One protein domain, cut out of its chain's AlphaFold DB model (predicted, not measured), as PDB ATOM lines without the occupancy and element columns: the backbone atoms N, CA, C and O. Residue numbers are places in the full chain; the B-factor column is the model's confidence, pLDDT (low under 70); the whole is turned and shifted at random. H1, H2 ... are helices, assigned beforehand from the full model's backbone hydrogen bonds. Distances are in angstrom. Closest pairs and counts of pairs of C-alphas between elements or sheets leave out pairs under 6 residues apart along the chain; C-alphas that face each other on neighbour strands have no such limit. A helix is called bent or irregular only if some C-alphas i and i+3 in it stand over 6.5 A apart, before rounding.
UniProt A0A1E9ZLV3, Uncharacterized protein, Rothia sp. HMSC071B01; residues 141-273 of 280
ATOM      1  N   LYS A 141      34.613  36.853   5.727       86.38
ATOM      2  CA  LYS A 141      34.139  38.049   6.443       86.38
ATOM      3  C   LYS A 141      32.832  38.653   5.904       86.38
ATOM      4  O   LYS A 141      32.294  39.554   6.526       86.38
ATOM      5  N   TYR A 142      32.370  38.226   4.729       85.19
ATOM      6  CA  TYR A 142      31.154  38.743   4.110       85.19
ATOM      7  C   TYR A 142      29.970  37.780   4.222       85.19
ATOM      8  O   TYR A 142      28.850  38.244   4.386       85.19
ATOM      9  N   ALA A 143      30.196  36.464   4.158       91.00
ATOM     10  CA  ALA A 143      29.123  35.482   4.335       91.00
ATOM     11  C   ALA A 143      28.880  35.132   5.807       91.00
ATOM     12  O   ALA A 143      27.756  34.816   6.174       91.00
ATOM     13  N   HIS A 144      29.905  35.210   6.659       91.94
ATOM     14  CA  HIS A 144      29.744  34.914   8.080       91.94
ATOM     15  C   HIS A 144      28.665  35.794   8.752       91.94
ATOM     16  O   HIS A 144      27.778  35.231   9.394       91.94
ATOM     17  N   PRO A 145      28.629  37.131   8.538       92.31
ATOM     18  CA  PRO A 145      27.561  37.972   9.084       92.31
ATOM     19  C   PRO A 145      26.155  37.611   8.591       92.31
ATOM     20  O   PRO A 145      25.199  37.798   9.337       92.31
ATOM     21  N   LEU A 146      26.020  37.099   7.360       95.12
ATOM     22  CA  LEU A 146      24.734  36.705   6.778       95.12
ATOM     23  C   LEU A 146      24.095  35.567   7.583       95.12
ATOM     24  O   LEU A 146      22.954  35.693   8.018       95.12
ATOM     25  N   PHE A 147      24.838  34.482   7.808       93.50
ATOM     26  CA  PHE A 147      24.336  33.331   8.566       93.50
ATOM     27  C   PHE A 147      24.157  33.664  10.046       93.50
ATOM     28  O   PHE A 147      23.143  33.309  10.644       93.50
ATOM     29  N   GLN A 148      25.100  34.417  10.618       93.81
ATOM     30  CA  GLN A 148      25.035  34.805  12.022       93.81
ATOM     31  C   GLN A 148      23.824  35.696  12.324       93.81
ATOM     32  O   GLN A 148      23.198  35.532  13.363       93.81
ATOM     33  N   ALA A 149      23.464  36.623  11.429       93.81
ATOM     34  CA  ALA A 149      22.333  37.518  11.663       93.81
ATOM     35  C   ALA A 149      21.005  36.767  11.822       93.81
ATOM     36  O   ALA A 149      20.201  37.155  12.663       93.81
ATOM     37  N   LEU A 150      20.785  35.700  11.046       94.62
ATOM     38  CA  LEU A 150      19.592  34.870  11.197       94.62
ATOM     39  C   LEU A 150      19.686  33.962  12.419       94.62
ATOM     40  O   LEU A 150      18.715  33.863  13.156       94.62
ATOM     41  N   ALA A 151      20.846  33.348  12.663       94.19
ATOM     42  CA  ALA A 151      21.045  32.479  13.820       94.19
ATOM     43  C   ALA A 151      20.852  33.218  15.161       94.19
ATOM     44  O   ALA A 151      20.334  32.636  16.107       94.19
ATOM     45  N   ASP A 152      21.215  34.505  15.229       93.81
ATOM     46  CA  ASP A 152      20.975  35.359  16.400       93.81
ATOM     47  C   ASP A 152      19.470  35.612  16.657       93.81
ATOM     48  O   ASP A 152      19.076  35.886  17.791       93.81
ATOM     49  N   GLU A 153      18.632  35.577  15.612       93.00
ATOM     50  CA  GLU A 153      17.171  35.730  15.715       93.00
ATOM     51  C   GLU A 153      16.471  34.380  15.960       93.00
ATOM     52  O   GLU A 153      15.519  34.310  16.739       93.00
ATOM     53  N   ASP A 154      16.925  33.326  15.277       95.69
ATOM     54  CA  ASP A 154      16.338  31.985  15.248       95.69
ATOM     55  C   ASP A 154      17.409  30.960  14.812       95.69
ATOM     56  O   ASP A 154      17.725  30.818  13.626       95.69
ATOM     57  N   GLU A 155      18.001  30.260  15.786       94.69
ATOM     58  CA  GLU A 155      19.132  29.343  15.573       94.69
ATOM     59  C   GLU A 155      18.785  28.192  14.614       94.69
ATOM     60  O   GLU A 155      19.573  27.871  13.720       94.69
ATOM     61  N   GLU A 156      17.589  27.606  14.744       95.56
ATOM     62  CA  GLU A 156      17.145  26.488  13.903       95.56
ATOM     63  C   GLU A 156      16.989  26.919  12.441       95.56
ATOM     64  O   GLU A 156      17.447  26.221  11.530       95.56
ATOM     65  N   LYS A 157      16.403  28.099  12.195       93.19
ATOM     66  CA  LYS A 157      16.317  28.651  10.834       93.19
ATOM     67  C   LYS A 157      17.676  29.039  10.278       93.19
ATOM     68  O   LYS A 157      17.926  28.812   9.094       93.19
ATOM     69  N   GLY A 158      18.556  29.593  11.113       92.81
ATOM     70  CA  GLY A 158      19.939  29.885  10.744       92.81
ATOM     71  C   GLY A 158      20.652  28.638  10.218       92.81
ATOM     72  O   GLY A 158      21.189  28.656   9.108       92.81
ATOM     73  N   ALA A 159      20.575  27.535  10.966       95.00
ATOM     74  CA  ALA A 159      21.156  26.252  10.577       95.00
ATOM     75  C   ALA A 159      20.527  25.678   9.295       95.00
ATOM     76  O   ALA A 159      21.245  25.190   8.421       95.00
ATOM     77  N   ALA A 160      19.203  25.776   9.142       95.81
ATOM     78  CA  ALA A 160      18.506  25.298   7.949       95.81
ATOM     79  C   ALA A 160      18.923  26.059   6.676       95.81
ATOM     80  O   ALA A 160      19.155  25.443   5.634       95.81
ATOM     81  N   VAL A 161      19.060  27.388   6.753       96.12
ATOM     82  CA  VAL A 161      19.543  28.205   5.629       96.12
ATOM     83  C   VAL A 161      21.005  27.893   5.311       96.12
ATOM     84  O   VAL A 161      21.361  27.781   4.138       96.12
ATOM     85  N   GLU A 162      21.857  27.734   6.326       95.88
ATOM     86  CA  GLU A 162      23.263  27.366   6.128       95.88
ATOM     87  C   GLU A 162      23.403  26.026   5.392       95.88
ATOM     88  O   GLU A 162      24.136  25.949   4.402       95.88
ATOM     89  N   GLU A 163      22.654  25.000   5.807       96.25
ATOM     90  CA  GLU A 163      22.677  23.687   5.155       96.25
ATOM     91  C   GLU A 163      22.091  23.745   3.733       96.25
ATOM     92  O   GLU A 163      22.689  23.205   2.802       96.25
ATOM     93  N   ALA A 164      21.002  24.488   3.508       96.62
ATOM     94  CA  ALA A 164      20.460  24.686   2.161       96.62
ATOM     95  C   ALA A 164      21.489  25.339   1.217       96.62
ATOM     96  O   ALA A 164      21.668  24.912   0.072       96.62
ATOM     97  N   VAL A 165      22.223  26.353   1.691       95.44
ATOM     98  CA  VAL A 165      23.298  26.975   0.902       95.44
ATOM     99  C   VAL A 165      24.447  25.996   0.667       95.44
ATOM    100  O   VAL A 165      24.990  25.956  -0.442       95.44
ATOM    101  N   ARG A 166      24.813  25.190   1.667       95.00
ATOM    102  CA  ARG A 166      25.842  24.154   1.533       95.00
ATOM    103  C   ARG A 166      25.501  23.165   0.425       95.00
ATOM    104  O   ARG A 166      26.345  22.916  -0.438       95.00
ATOM    105  N   GLU A 167      24.275  22.651   0.401       93.94
ATOM    106  CA  GLU A 167      23.808  21.735  -0.642       93.94
ATOM    107  C   GLU A 167      23.872  22.371  -2.035       93.94
ATOM    108  O   GLU A 167      24.348  21.740  -2.984       93.94
ATOM    109  N   ILE A 168      23.463  23.638  -2.172       92.94
ATOM    110  CA  ILE A 168      23.538  24.374  -3.444       92.94
ATOM    111  C   ILE A 168      24.992  24.507  -3.910       92.94
ATOM    112  O   ILE A 168      25.288  24.244  -5.077       92.94
ATOM    113  N   PHE A 169      25.917  24.872  -3.017       89.19
ATOM    114  CA  PHE A 169      27.345  24.968  -3.340       89.19
ATOM    115  C   PHE A 169      27.928  23.615  -3.765       89.19
ATOM    116  O   PHE A 169      28.677  23.551  -4.745       89.19
ATOM    117  N   ILE A 170      27.580  22.540  -3.051       87.62
ATOM    118  CA  ILE A 170      28.055  21.190  -3.363       87.62
ATOM    119  C   ILE A 170      27.556  20.756  -4.740       87.62
ATOM    120  O   ILE A 170      28.362  20.395  -5.603       87.62
ATOM    121  N   ASN A 171      26.250  20.869  -4.981       86.94
ATOM    122  CA  ASN A 171      25.637  20.496  -6.252       86.94
ATOM    123  C   ASN A 171      26.195  21.324  -7.414       86.94
ATOM    124  O   ASN A 171      26.564  20.762  -8.447       86.94
ATOM    125  N   ALA A 172      26.348  22.636  -7.228       84.06
ATOM    126  CA  ALA A 172      26.905  23.503  -8.254       84.06
ATOM    127  C   ALA A 172      28.340  23.125  -8.631       84.06
ATOM    128  O   ALA A 172      28.718  23.210  -9.797       84.06
ATOM    129  N   HIS A 173      29.150  22.687  -7.665       78.06
ATOM    130  CA  HIS A 173      30.530  22.314  -7.945       78.06
ATOM    131  C   HIS A 173      30.669  20.914  -8.554       78.06
ATOM    132  O   HIS A 173      31.553  20.691  -9.378       78.06
ATOM    133  N   GLN A 174      29.812  19.975  -8.153       77.19
ATOM    134  CA  GLN A 174      29.890  18.588  -8.606       77.19
ATOM    135  C   GLN A 174      29.181  18.326  -9.930       77.19
ATOM    136  O   GLN A 174      29.598  17.438 -10.672       77.19
ATOM    137  N   ARG A 175      28.086  19.044 -10.202       74.44
ATOM    138  CA  ARG A 175      27.143  18.700 -11.276       74.44
ATOM    139  C   ARG A 175      26.985  19.807 -12.311       74.44
ATOM    140  O   ARG A 175      26.812  19.492 -13.483       74.44
ATOM    141  N   ASN A 176      27.111  21.077 -11.916       69.19
ATOM    142  CA  ASN A 176      26.749  22.204 -12.783       69.19
ATOM    143  C   ASN A 176      27.928  22.621 -13.676       69.19
ATOM    144  O   ASN A 176      28.644  23.609 -13.456       69.19
ATOM    145  N   THR A 177      28.164  21.796 -14.691       63.75
ATOM    146  CA  THR A 177      29.281  21.940 -15.630       63.75
ATOM    147  C   THR A 177      29.038  23.045 -16.654       63.75
ATOM    148  O   THR A 177      30.007  23.681 -17.082       63.75
ATOM    149  N   TYR A 178      27.775  23.341 -16.971       67.12
ATOM    150  CA  TYR A 178      27.389  24.332 -17.973       67.12
ATOM    151  C   TYR A 178      26.986  25.679 -17.366       67.12
ATOM    152  O   TYR A 178      26.637  25.796 -16.193       67.12
ATOM    153  N   HIS A 179      27.038  26.736 -18.184       71.00
ATOM    154  CA  HIS A 179      26.736  28.095 -17.732       71.00
ATOM    155  C   HIS A 179      25.287  28.258 -17.244       71.00
ATOM    156  O   HIS A 179      25.078  28.881 -16.209       71.00
ATOM    157  N   SER A 180      24.307  27.662 -17.933       79.56
ATOM    158  CA  SER A 180      22.890  27.720 -17.538       79.56
ATOM    159  C   SER A 180      22.648  27.107 -16.157       79.56
ATOM    160  O   SER A 180      22.050  27.747 -15.300       79.56
ATOM    161  N   GLU A 181      23.206  25.923 -15.900       82.00
ATOM    162  CA  GLU A 181      23.105  25.227 -14.608       82.00
ATOM    163  C   GLU A 181      23.744  26.044 -13.468       82.00
ATOM    164  O   GLU A 181      23.322  25.991 -12.312       82.00
ATOM    165  N   ARG A 182      24.787  26.825 -13.771       79.62
ATOM    166  CA  ARG A 182      25.437  27.710 -12.793       79.62
ATOM    167  C   ARG A 182      24.599  28.942 -12.464       79.62
ATOM    168  O   ARG A 182      24.568  29.342 -11.303       79.62
ATOM    169  N   GLU A 183      23.915  29.525 -13.446       84.06
ATOM    170  CA  GLU A 183      22.965  30.618 -13.197       84.06
ATOM    171  C   GLU A 183      21.754  30.126 -12.391       84.06
ATOM    172  O   GLU A 183      21.319  30.813 -11.469       84.06
ATOM    173  N   GLU A 184      21.261  28.913 -12.661       88.69
ATOM    174  CA  GLU A 184      20.198  28.279 -11.866       88.69
ATOM    175  C   GLU A 184      20.621  28.060 -10.407       88.69
ATOM    176  O   GLU A 184      19.881  28.420  -9.492       88.69
ATOM    177  N   ALA A 185      21.836  27.550 -10.167       90.00
ATOM    178  CA  ALA A 185      22.369  27.418  -8.808       90.00
ATOM    179  C   ALA A 185      22.515  28.768  -8.100       90.00
ATOM    180  O   ALA A 185      22.198  28.884  -6.916       90.00
ATOM    181  N   TYR A 186      22.962  29.803  -8.814       90.56
ATOM    182  CA  TYR A 186      23.049  31.145  -8.248       90.56
ATOM    183  C   TYR A 186      21.666  31.717  -7.905       90.56
ATOM    184  O   TYR A 186      21.488  32.339  -6.858       90.56
ATOM    185  N   TYR A 187      20.664  31.478  -8.751       91.88
ATOM    186  CA  TYR A 187      19.289  31.871  -8.470       91.88
ATOM    187  C   TYR A 187      18.732  31.150  -7.234       91.88
ATOM    188  O   TYR A 187      18.202  31.808  -6.336       91.88
ATOM    189  N   ALA A 188      18.928  29.831  -7.139       94.56
ATOM    190  CA  ALA A 188      18.544  29.040  -5.971       94.56
ATOM    191  C   ALA A 188      19.236  29.542  -4.694       94.56
ATOM    192  O   ALA A 188      18.599  29.679  -3.653       94.56
ATOM    193  N   TYR A 189      20.522  29.899  -4.785       95.44
ATOM    194  CA  TYR A 189      21.257  30.517  -3.684       95.44
ATOM    195  C   TYR A 189      20.585  31.811  -3.205       95.44
ATOM    196  O   TYR A 189      20.348  31.959  -2.008       95.44
ATOM    197  N   ARG A 190      20.235  32.730  -4.119       95.25
ATOM    198  CA  ARG A 190      19.584  34.004  -3.756       95.25
ATOM    199  C   ARG A 190      18.249  33.778  -3.048       95.25
ATOM    200  O   ARG A 190      17.939  34.484  -2.092       95.25
ATOM    201  N   GLN A 191      17.481  32.784  -3.489       96.50
ATOM    202  CA  GLN A 191      16.243  32.397  -2.817       96.50
ATOM    203  C   GLN A 191      16.517  31.853  -1.410       96.50
ATOM    204  O   GLN A 191      15.923  32.341  -0.451       96.50
ATOM    205  N   ALA A 192      17.461  30.918  -1.273       96.25
ATOM    206  CA  ALA A 192      17.794  30.288   0.005       96.25
ATOM    207  C   ALA A 192      18.248  31.299   1.071       96.25
ATOM    208  O   ALA A 192      17.887  31.172   2.236       96.25
ATOM    209  N   VAL A 193      18.995  32.337   0.681       96.69
ATOM    210  CA  VAL A 193      19.502  33.346   1.628       96.69
ATOM    211  C   VAL A 193      18.552  34.516   1.873       96.69
ATOM    212  O   VAL A 193      18.915  35.423   2.613       96.69
ATOM    213  N   THR A 194      17.356  34.544   1.278       96.50
ATOM    214  CA  THR A 194      16.463  35.718   1.346       96.50
ATOM    215  C   THR A 194      16.108  36.102   2.787       96.50
ATOM    216  O   THR A 194      16.164  37.277   3.148       96.50
ATOM    217  N   GLU A 195      15.795  35.125   3.639       94.69
ATOM    218  CA  GLU A 195      15.477  35.391   5.048       94.69
ATOM    219  C   GLU A 195      16.703  35.848   5.841       94.69
ATOM    220  O   GLU A 195      16.624  36.821   6.596       94.69
ATOM    221  N   ALA A 196      17.853  35.205   5.617       96.19
ATOM    222  CA  ALA A 196      19.110  35.595   6.246       96.19
ATOM    223  C   ALA A 196      19.547  37.004   5.832       96.19
ATOM    224  O   ALA A 196      20.021  37.782   6.659       96.19
ATOM    225  N   GLN A 197      19.304  37.374   4.575       96.44
ATOM    226  CA  GLN A 197      19.541  38.719   4.074       96.44
ATOM    227  C   GLN A 197      18.647  39.739   4.780       96.44
ATOM    228  O   GLN A 197      19.127  40.787   5.204       96.44
ATOM    229  N   ALA A 198      17.363  39.428   4.964       96.44
ATOM    230  CA  ALA A 198      16.450  40.311   5.680       96.44
ATOM    231  C   ALA A 198      16.856  40.492   7.158       96.44
ATOM    232  O   ALA A 198      16.766  41.603   7.685       96.44
ATOM    233  N   ALA A 199      17.323  39.430   7.822       96.50
ATOM    234  CA  ALA A 199      17.866  39.501   9.182       96.50
ATOM    235  C   ALA A 199      19.138  40.364   9.239       96.50
ATOM    236  O   ALA A 199      19.261  41.259  10.081       96.50
ATOM    237  N   LEU A 200      20.051  40.176   8.281       96.75
ATOM    238  CA  LEU A 200      21.256  40.989   8.153       96.75
ATOM    239  C   LEU A 200      20.920  42.473   7.949       96.75
ATOM    240  O   LEU A 200      21.488  43.329   8.623       96.75
ATOM    241  N   GLU A 201      19.967  42.796   7.075       96.00
ATOM    242  CA  GLU A 201      19.533  44.175   6.831       96.00
ATOM    243  C   GLU A 201      18.944  44.836   8.084       96.00
ATOM    244  O   GLU A 201      19.276  45.986   8.385       96.00
ATOM    245  N   ARG A 202      18.136  44.107   8.869       96.25
ATOM    246  CA  ARG A 202      17.629  44.592  10.166       96.25
ATOM    247  C   ARG A 202      18.766  44.878  11.143       96.25
ATOM    248  O   ARG A 202      18.782  45.943  11.770       96.25
ATOM    249  N   LYS A 203      19.733  43.962  11.252       95.50
ATOM    250  CA  LYS A 203      20.898  44.109  12.134       95.50
ATOM    251  C   LYS A 203      21.759  45.308  11.734       95.50
ATOM    252  O   LYS A 203      22.090  46.133  12.585       95.50
ATOM    253  N   LEU A 204      22.033  45.476  10.440       95.25
ATOM    254  CA  LEU A 204      22.778  46.621   9.908       95.25
ATOM    255  C   LEU A 204      22.057  47.949  10.158       95.25
ATOM    256  O   LEU A 204      22.690  48.923  10.559       95.25
ATOM    257  N   ALA A 205      20.736  47.998   9.965       95.25
ATOM    258  CA  ALA A 205      19.950  49.195  10.254       95.25
ATOM    259  C   ALA A 205      20.008  49.568  11.745       95.25
ATOM    260  O   ALA A 205      20.106  50.750  12.087       95.25
ATOM    261  N   LYS A 206      19.980  48.574  12.639       95.25
ATOM    262  CA  LYS A 206      20.125  48.781  14.083       95.25
ATOM    263  C   LYS A 206      21.502  49.358  14.430       95.25
ATOM    264  O   LYS A 206      21.553  50.419  15.048       95.25
ATOM    265  N   GLU A 207      22.583  48.731  13.965       95.12
ATOM    266  CA  GLU A 207      23.958  49.197  14.211       95.12
ATOM    267  C   GLU A 207      24.208  50.602  13.644       95.12
ATOM    268  O   GLU A 207      24.780  51.458  14.317       95.12
ATOM    269  N   LEU A 208      23.723  50.886  12.430       94.00
ATOM    270  CA  LEU A 208      23.815  52.224  11.835       94.00
ATOM    271  C   LEU A 208      23.139  53.281  12.711       94.00
ATOM    272  O   LEU A 208      23.705  54.353  12.929       94.00
ATOM    273  N   ASN A 209      21.940  52.991  13.215       93.88
ATOM    274  CA  ASN A 209      21.198  53.914  14.067       93.88
ATOM    275  C   ASN A 209      21.882  54.123  15.425       93.88
ATOM    276  O   ASN A 209      21.938  55.257  15.903       93.88
ATOM    277  N   GLN A 210      22.407  53.057  16.031       94.19
ATOM    278  CA  GLN A 210      23.143  53.120  17.296       94.19
ATOM    279  C   GLN A 210      24.425  53.945  17.153       94.19
ATOM    280  O   GLN A 210      24.596  54.942  17.857       94.19
ATOM    281  N   ALA A 211      25.263  53.625  16.163       91.69
ATOM    282  CA  ALA A 211      26.482  54.375  15.884       91.69
ATOM    283  C   ALA A 211      26.202  55.845  15.548       91.69
ATOM    284  O   ALA A 211      26.903  56.729  16.035       91.69
ATOM    285  N   ALA A 212      25.179  56.133  14.738       90.00
ATOM    286  CA  ALA A 212      24.843  57.507  14.377       90.00
ATOM    287  C   ALA A 212      24.421  58.349  15.590       90.00
ATOM    288  O   ALA A 212      24.807  59.512  15.673       90.00
ATOM    289  N   ARG A 213      23.654  57.770  16.525       92.19
ATOM    290  CA  ARG A 213      23.252  58.444  17.770       92.19
ATOM    291  C   ARG A 213      24.447  58.664  18.689       92.19
ATOM    292  O   ARG A 213      24.721  59.804  19.041       92.19
ATOM    293  N   ALA A 214      25.199  57.606  18.984       90.62
ATOM    294  CA  ALA A 214      26.336  57.678  19.896       90.62
ATOM    295  C   ALA A 214      27.416  58.656  19.403       90.62
ATOM    296  O   ALA A 214      27.957  59.432  20.179       90.62
ATOM    297  N   LEU A 215      27.692  58.690  18.096       89.06
ATOM    298  CA  LEU A 215      28.645  59.646  17.527       89.06
ATOM    299  C   LEU A 215      28.133  61.093  17.534       89.06
ATOM    300  O   LEU A 215      28.949  62.009  17.582       89.06
ATOM    301  N   ALA A 216      26.816  61.314  17.464       87.69
ATOM    302  CA  ALA A 216      26.228  62.653  17.533       87.69
ATOM    303  C   ALA A 216      26.275  63.247  18.951       87.69
ATOM    304  O   ALA A 216      26.277  64.467  19.100       87.69
ATOM    305  N   GLU A 217      26.330  62.396  19.977       89.69
ATOM    306  CA  GLU A 217      26.475  62.806  21.378       89.69
ATOM    307  C   GLU A 217      27.908  63.243  21.721       89.69
ATOM    308  O   GLU A 217      28.119  63.979  22.687       89.69
ATOM    309  N   LEU A 218      28.902  62.849  20.916       86.12
ATOM    310  CA  LEU A 218      30.293  63.241  21.125       86.12
ATOM    311  C   LEU A 218      30.583  64.635  20.553       86.12
ATOM    312  O   LEU A 218      30.355  64.915  19.375       86.12
ATOM    313  N   HIS A 219      31.181  65.506  21.366       80.31
ATOM    314  CA  HIS A 219      31.618  66.830  20.928       80.31
ATOM    315  C   HIS A 219      33.068  66.793  20.428       80.31
ATOM    316  O   HIS A 219      33.983  66.561  21.211       80.31
ATOM    317  N   ALA A 220      33.276  67.042  19.130       81.12
ATOM    318  CA  ALA A 220      34.592  67.004  18.477       81.12
ATOM    319  C   ALA A 220      35.411  65.725  18.799       81.12
ATOM    320  O   ALA A 220      36.554  65.829  19.253       81.12
ATOM    321  N   PRO A 221      34.848  64.519  18.568       82.94
ATOM    322  CA  PRO A 221      35.460  63.277  19.019       82.94
ATOM    323  C   PRO A 221      36.813  63.009  18.365       82.94
ATOM    324  O   PRO A 221      37.015  63.179  17.157       82.94
ATOM    325  N   THR A 222      37.735  62.497  19.167       87.31
ATOM    326  CA  THR A 222      39.012  61.971  18.703       87.31
ATOM    327  C   THR A 222      38.818  60.679  17.904       87.31
ATOM    328  O   THR A 222      37.826  59.958  18.030       87.31
ATOM    329  N   ARG A 223      39.824  60.314  17.098       85.38
ATOM    330  CA  ARG A 223      39.836  59.018  16.389       85.38
ATOM    331  C   ARG A 223      39.716  57.825  17.336       85.38
ATOM    332  O   ARG A 223      39.192  56.792  16.933       85.38
ATOM    333  N   PHE A 224      40.242  57.950  18.551       87.31
ATOM    334  CA  PHE A 224      40.179  56.897  19.554       87.31
ATOM    335  C   PHE A 224      38.751  56.715  20.076       87.31
ATOM    336  O   PHE A 224      38.255  55.593  20.069       87.31
ATOM    337  N   GLU A 225      38.062  57.807  20.412       87.81
ATOM    338  CA  GLU A 225      36.664  57.768  20.861       87.81
ATOM    339  C   GLU A 225      35.747  57.215  19.767       87.81
ATOM    340  O   GLU A 225      34.995  56.281  20.022       87.81
ATOM    341  N   ILE A 226      35.901  57.668  18.515       87.94
ATOM    342  CA  ILE A 226      35.161  57.105  17.371       87.94
ATOM    343  C   ILE A 226      35.381  55.590  17.271       87.94
ATOM    344  O   ILE A 226      34.439  54.836  17.038       87.94
ATOM    345  N   LYS A 227      36.628  55.129  17.432       88.56
ATOM    346  CA  LYS A 227      36.965  53.704  17.350       88.56
ATOM    347  C   LYS A 227      36.251  52.905  18.439       88.56
ATOM    348  O   LYS A 227      35.652  51.888  18.110       88.56
ATOM    349  N   GLN A 228      36.317  53.364  19.688       90.00
ATOM    350  CA  GLN A 228      35.694  52.692  20.828       90.00
ATOM    351  C   GLN A 228      34.171  52.665  20.711       90.00
ATOM    352  O   GLN A 228      33.564  51.613  20.893       90.00
ATOM    353  N   THR A 229      33.558  53.790  20.333       90.81
ATOM    354  CA  THR A 229      32.113  53.865  20.101       90.81
ATOM    355  C   THR A 229      31.679  52.858  19.044       90.81
ATOM    356  O   THR A 229      30.736  52.110  19.258       90.81
ATOM    357  N   LEU A 230      32.390  52.778  17.918       91.00
ATOM    358  CA  LEU A 230      32.041  51.848  16.845       91.00
ATOM    359  C   LEU A 230      32.323  50.381  17.192       91.00
ATOM    360  O   LEU A 230      31.635  49.504  16.684       91.00
ATOM    361  N   GLU A 231      33.308  50.100  18.044       91.75
ATOM    362  CA  GLU A 231      33.554  48.746  18.559       91.75
ATOM    363  C   GLU A 231      32.399  48.241  19.432       91.75
ATOM    364  O   GLU A 231      32.134  47.042  19.432       91.75
ATOM    365  N   HIS A 232      31.693  49.143  20.120       92.75
ATOM    366  CA  HIS A 232      30.541  48.795  20.948       92.75
ATOM    367  C   HIS A 232      29.208  48.835  20.184       92.75
ATOM    368  O   HIS A 232      28.428  47.890  20.253       92.75
ATOM    369  N   GLU A 233      28.958  49.912  19.439       93.31
ATOM    370  CA  GLU A 233      27.637  50.222  18.871       93.31
ATOM    371  C   GLU A 233      27.418  49.671  17.458       93.31
ATOM    372  O   GLU A 233      26.278  49.524  17.020       93.31
ATOM    373  N   ALA A 234      28.495  49.402  16.714       92.25
ATOM    374  CA  ALA A 234      28.415  48.903  15.343       92.25
ATOM    375  C   ALA A 234      29.576  47.956  14.993       92.25
ATOM    376  O   ALA A 234      30.379  48.254  14.091       92.25
ATOM    377  N   PRO A 235      29.709  46.825  15.713       91.12
ATOM    378  CA  PRO A 235      30.834  45.913  15.554       91.12
ATOM    379  C   PRO A 235      30.946  45.339  14.135       91.12
ATOM    380  O   PRO A 235      32.073  45.188  13.653       91.12
ATOM    381  N   LEU A 236      29.834  45.073  13.430       90.44
ATOM    382  CA  LEU A 236      29.890  44.585  12.046       90.44
ATOM    383  C   LEU A 236      30.431  45.663  11.109       90.44
ATOM    384  O   LEU A 236      31.337  45.403  10.319       90.44
ATOM    385  N   LEU A 237      29.946  46.900  11.221       90.38
ATOM    386  CA  LEU A 237      30.417  47.998  10.367       90.38
ATOM    387  C   LEU A 237      31.890  48.320  10.630       90.38
ATOM    388  O   LEU A 237      32.679  48.540   9.706       90.38
ATOM    389  N   ARG A 238      32.286  48.308  11.904       88.06
ATOM    390  CA  ARG A 238      33.631  48.653  12.361       88.06
ATOM    391  C   ARG A 238      34.725  47.799  11.729       88.06
ATOM    392  O   ARG A 238      35.802  48.332  11.437       88.06
ATOM    393  N   GLN A 239      34.465  46.515  11.494       83.94
ATOM    394  CA  GLN A 239      35.410  45.598  10.843       83.94
ATOM    395  C   GLN A 239      35.733  46.001   9.394       83.94
ATOM    396  O   GLN A 239      36.809  45.680   8.883       83.94
ATOM    397  N   HIS A 240      34.836  46.742   8.740       83.00
ATOM    398  CA  HIS A 240      34.958  47.150   7.339       83.00
ATOM    399  C   HIS A 240      35.466  48.589   7.166       83.00
ATOM    400  O   HIS A 240      35.853  48.986   6.064       83.00
ATOM    401  N   LEU A 241      35.537  49.369   8.247       82.00
ATOM    402  CA  LEU A 241      35.965  50.763   8.201       82.00
ATOM    403  C   LEU A 241      37.486  50.924   8.125       82.00
ATOM    404  O   LEU A 241      38.240  50.462   8.983       82.00
ATOM    405  N   ARG A 242      37.939  51.722   7.150       70.06
ATOM    406  CA  ARG A 242      39.286  52.308   7.137       70.06
ATOM    407  C   ARG A 242      39.218  53.694   7.777       70.06
ATOM    408  O   ARG A 242      38.775  54.650   7.146       70.06
ATOM    409  N   MET A 243      39.670  53.810   9.025       63.09
ATOM    410  CA  MET A 243      39.571  55.024   9.859       63.09
ATOM    411  C   MET A 243      40.404  56.237   9.383       63.09
ATOM    412  O   MET A 243      40.621  57.186  10.135       63.09
ATOM    413  N   SER A 244      40.896  56.234   8.141       58.88
ATOM    414  CA  SER A 244      41.599  57.370   7.536       58.88
ATOM    415  C   SER A 244      40.661  58.439   6.959       58.88
ATOM    416  O   SER A 244      41.141  59.507   6.579       58.88
ATOM    417  N   LYS A 245      39.343  58.189   6.888       56.50
ATOM    418  CA  LYS A 245      38.363  59.137   6.329       56.50
ATOM    419  C   LYS A 245      38.005  60.237   7.340       56.50
ATOM    420  O   LYS A 245      37.767  59.949   8.508       56.50
ATOM    421  N   LYS A 246      37.980  61.498   6.878       59.47
ATOM    422  CA  LYS A 246      37.603  62.683   7.678       59.47
ATOM    423  C   LYS A 246      36.137  62.651   8.132       59.47
ATOM    424  O   LYS A 246      35.846  63.181   9.196       59.47
ATOM    425  N   ASP A 247      35.268  61.965   7.383       72.88
ATOM    426  CA  ASP A 247      33.833  61.883   7.660       72.88
ATOM    427  C   ASP A 247      33.411  60.450   8.006       72.88
ATOM    428  O   ASP A 247      33.460  59.542   7.171       72.88
ATOM    429  N   VAL A 248      32.965  60.246   9.246       78.75
ATOM    430  CA  VAL A 248      32.586  58.923   9.769       78.75
ATOM    431  C   VAL A 248      31.259  58.437   9.178       78.75
ATOM    432  O   VAL A 248      31.114  57.259   8.862       78.75
ATOM    433  N   LYS A 249      30.296  59.341   8.961       82.62
ATOM    434  CA  LYS A 249      28.951  58.993   8.473       82.62
ATOM    435  C   LYS A 249      28.943  58.402   7.049       82.62
ATOM    436  O   LYS A 249      28.357  57.336   6.881       82.62
ATOM    437  N   PRO A 250      29.598  59.002   6.033       86.94
ATOM    438  CA  PRO A 250      29.712  58.377   4.713       86.94
ATOM    439  C   PRO A 250      30.434  57.025   4.760       86.94
ATOM    440  O   PRO A 250      30.035  56.092   4.069       86.94
ATOM    441  N   ALA A 251      31.459  56.899   5.609       86.06
ATOM    442  CA  ALA A 251      32.204  55.654   5.757       86.06
ATOM    443  C   ALA A 251      31.340  54.527   6.355       86.06
ATOM    444  O   ALA A 251      31.454  53.384   5.923       86.06
ATOM    445  N   LEU A 252      30.455  54.842   7.310       88.00
ATOM    446  CA  LEU A 252      29.507  53.879   7.884       88.00
ATOM    447  C   LEU A 252      28.508  53.356   6.850       88.00
ATOM    448  O   LEU A 252      28.244  52.157   6.817       88.00
ATOM    449  N   LEU A 253      27.983  54.233   5.991       89.44
ATOM    450  CA  LEU A 253      27.054  53.838   4.928       89.44
ATOM    451  C   LEU A 253      27.726  52.926   3.896       89.44
ATOM    452  O   LEU A 253      27.152  51.918   3.500       89.44
ATOM    453  N   GLU A 254      28.959  53.244   3.504       89.69
ATOM    454  CA  GLU A 254      29.758  52.395   2.614       89.69
ATOM    455  C   GLU A 254      30.071  51.036   3.255       89.69
ATOM    456  O   GLU A 254      29.941  50.003   2.606       89.69
ATOM    457  N   ALA A 255      30.428  51.011   4.544       89.94
ATOM    458  CA  ALA A 255      30.645  49.763   5.272       89.94
ATOM    459  C   ALA A 255      29.373  48.906   5.327       89.94
ATOM    460  O   ALA A 255      29.444  47.702   5.092       89.94
ATOM    461  N   ALA A 256      28.212  49.517   5.579       91.69
ATOM    462  CA  ALA A 256      26.937  48.809   5.588       91.69
ATOM    463  C   ALA A 256      26.616  48.211   4.214       91.69
ATOM    464  O   ALA A 256      26.209  47.056   4.133       91.69
ATOM    465  N   ASP A 257      26.863  48.956   3.134       91.44
ATOM    466  CA  ASP A 257      26.667  48.459   1.772       91.44
ATOM    467  C   ASP A 257      27.597  47.280   1.436       91.44
ATOM    468  O   ASP A 257      27.167  46.275   0.866       91.44
ATOM    469  N   MET A 258      28.860  47.355   1.872       90.12
ATOM    470  CA  MET A 258      29.826  46.264   1.725       90.12
ATOM    471  C   MET A 258      29.417  44.997   2.482       90.12
ATOM    472  O   MET A 258      29.623  43.897   1.970       90.12
ATOM    473  N   VAL A 259      28.889  45.126   3.703       91.25
ATOM    474  CA  VAL A 259      28.414  43.968   4.479       91.25
ATOM    475  C   VAL A 259      27.152  43.394   3.836       91.25
ATOM    476  O   VAL A 259      27.067  42.186   3.635       91.25
ATOM    477  N   ARG A 260      26.224  44.264   3.424       90.88
ATOM    478  CA  ARG A 260      24.955  43.895   2.791       90.88
ATOM    479  C   ARG A 260      25.125  43.105   1.495       90.88
ATOM    480  O   ARG A 260      24.329  42.218   1.242       90.88
ATOM    481  N   THR A 261      26.111  43.440   0.663       91.38
ATOM    482  CA  THR A 261      26.253  42.874  -0.698       91.38
ATOM    483  C   THR A 261      27.457  41.940  -0.855       91.38
ATOM    484  O   THR A 261      27.622  41.264  -1.878       91.38
ATOM    485  N   GLY A 262      28.338  41.887   0.146       88.81
ATOM    486  CA  GLY A 262      29.597  41.163   0.034       88.81
ATOM    487  C   GLY A 262      29.421  39.652  -0.105       88.81
ATOM    488  O   GLY A 262      30.170  39.022  -0.854       88.81
ATOM    489  N   HIS A 263      28.432  39.066   0.577       91.75
ATOM    490  CA  HIS A 263      28.135  37.634   0.471       91.75
ATOM    491  C   HIS A 263      27.735  37.263  -0.966       91.75
ATOM    492  O   HIS A 263      28.259  36.294  -1.514       91.75
ATOM    493  N   GLU A 264      26.897  38.083  -1.609       90.75
ATOM    494  CA  GLU A 264      26.424  37.874  -2.975       90.75
ATOM    495  C   GLU A 264      27.584  37.969  -3.973       90.75
ATOM    496  O   GLU A 264      27.734  37.112  -4.844       90.75
ATOM    497  N   THR A 265      28.481  38.941  -3.782       87.50
ATOM    498  CA  THR A 265      29.691  39.094  -4.606       87.50
ATOM    499  C   THR A 265      30.587  37.854  -4.541       87.50
ATOM    500  O   THR A 265      31.074  37.379  -5.571       87.50
ATOM    501  N   ILE A 266      30.819  37.307  -3.340       84.88
ATOM    502  CA  ILE A 266      31.644  36.100  -3.191       84.88
ATOM    503  C   ILE A 266      30.917  34.879  -3.746       84.88
ATOM    504  O   ILE A 266      31.527  34.106  -4.479       84.88
ATOM    505  N   ALA A 267      29.628  34.708  -3.461       87.19
ATOM    506  CA  ALA A 267      28.845  33.612  -4.018       87.19
ATOM    507  C   ALA A 267      28.905  33.616  -5.554       87.19
ATOM    508  O   ALA A 267      29.225  32.597  -6.164       87.19
ATOM    509  N   LEU A 268      28.731  34.779  -6.183       84.44
ATOM    510  CA  LEU A 268      28.844  34.940  -7.629       84.44
ATOM    511  C   LEU A 268      30.203  34.474  -8.168       84.44
ATOM    512  O   LEU A 268      30.253  33.794  -9.189       84.44
ATOM    513  N   PHE A 269      31.305  34.796  -7.483       78.12
ATOM    514  CA  PHE A 269      32.633  34.299  -7.854       78.12
ATOM    515  C   PHE A 269      32.701  32.766  -7.816       78.12
ATOM    516  O   PHE A 269      33.291  32.155  -8.706       78.12
ATOM    517  N   HIS A 270      32.072  32.137  -6.822       77.75
ATOM    518  CA  HIS A 270      32.028  30.680  -6.701       77.75
ATOM    519  C   HIS A 270      31.170  30.009  -7.787       77.75
ATOM    520  O   HIS A 270      31.544  28.931  -8.245       77.75
ATOM    521  N   PHE A 271      30.075  30.638  -8.225       78.06
ATOM    522  CA  PHE A 271      29.175  30.069  -9.237       78.06
ATOM    523  C   PHE A 271      29.560  30.421 -10.683       78.06
ATOM    524  O   PHE A 271      29.389  29.590 -11.569       78.06
ATOM    525  N   ARG A 272      30.094  31.619 -10.963       67.25
ATOM    526  CA  ARG A 272      30.386  32.078 -12.339       67.25
ATOM    527  C   ARG A 272      31.803  31.800 -12.822       67.25
ATOM    528  O   ARG A 272      32.002  31.699 -14.033       67.25
ATOM    529  N   ALA A 273      32.792  31.690 -11.935       56.84
ATOM    530  CA  ALA A 273      34.158  31.432 -12.378       56.84
ATOM    531  C   ALA A 273      34.243  30.055 -13.056       56.84
ATOM    532  O   ALA A 273      33.782  29.046 -12.523       56.84
TER     533      ALA A 273
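This is residues 141 to 273 of the 280 residues of an uncharacterized protein of Rothia sp. HMSC071B01 (UniProt A0A1E9ZLV3). This is a long, flat, loose group of helices in two lobes, with the bent helix H7 running through both. In one lobe H4 and H7a lie side by side with H6 across them and H5 over H4; in the other H2, H3 and H7b lie side by side, and short H1 sits between the lobes. The printed part has 133 residues with seven named helices, H1 to H7, and no named strand: all helix. The radius of gyration of the C-alphas is 17.5 A, and the spans are 58 by 31 by 16 A.

Start at H7, residues 248 to 272, assigned as one helix by its hydrogen bonds but bent: C-alphas 260 and 263 are 7.4 A apart, and arms H7a, 248 to 260, and H7b, 263 to 272, stand at 41 degrees. H7a touches the hub H4, residues 194 to 217, at a shallow tilt of 11 degrees, opposite ways; the closest C-alphas, Leu 204 and Ala 256, are 6.4 A apart. H6, residues 235 to 240, touches H7a about perpendicular at 87 degrees, closest at C-alphas Leu 237 and Ala 255, 5.4 A. H5, residues 223 to 233, forms a hairpin with H4, touching its residues 207 to 215 alone, closest at C-alphas Ala 211 and Glu 233, 5.2 A. H7b touches H3, residues 179 to 192, closest at C-alphas Arg 182 and Phe 271, 5.7 A. H3 forms a hairpin with H2, residues 155 to 174, at 3 degrees, closest at C-alphas Ala 172 and Ala 185, 6.0 A. H1, residues 144 to 151, touches residues 195 to 203 of H4 alone, about perpendicular at 78 degrees, closest at C-alphas Leu 150 and Ala 196, 5.0 A. Every O i to N i+4 pair is within hydrogen-bond range in H2, H3, H4, H5, H7a and H7b; H1 has 3 of 4 and H6 1 of 2.

Find C-alpha 144 at (29.744, 34.914, 8.080), where H1 begins; H4 runs 35.1 A from C-alpha 194 at (16.463, 35.718, 1.346), H2 28.6 A, H3 20.0 A and H7a 18.2 A. H7b ends at C-alpha 272, (30.386, 32.078, -12.339).

The C-alphas of Arg 175 and His 219 are the two farthest apart, 58.1 A. The printed part has no cut and no long link. Residues 176 to 178, 243 to 246 and 272 to 273 have pLDDT under 70.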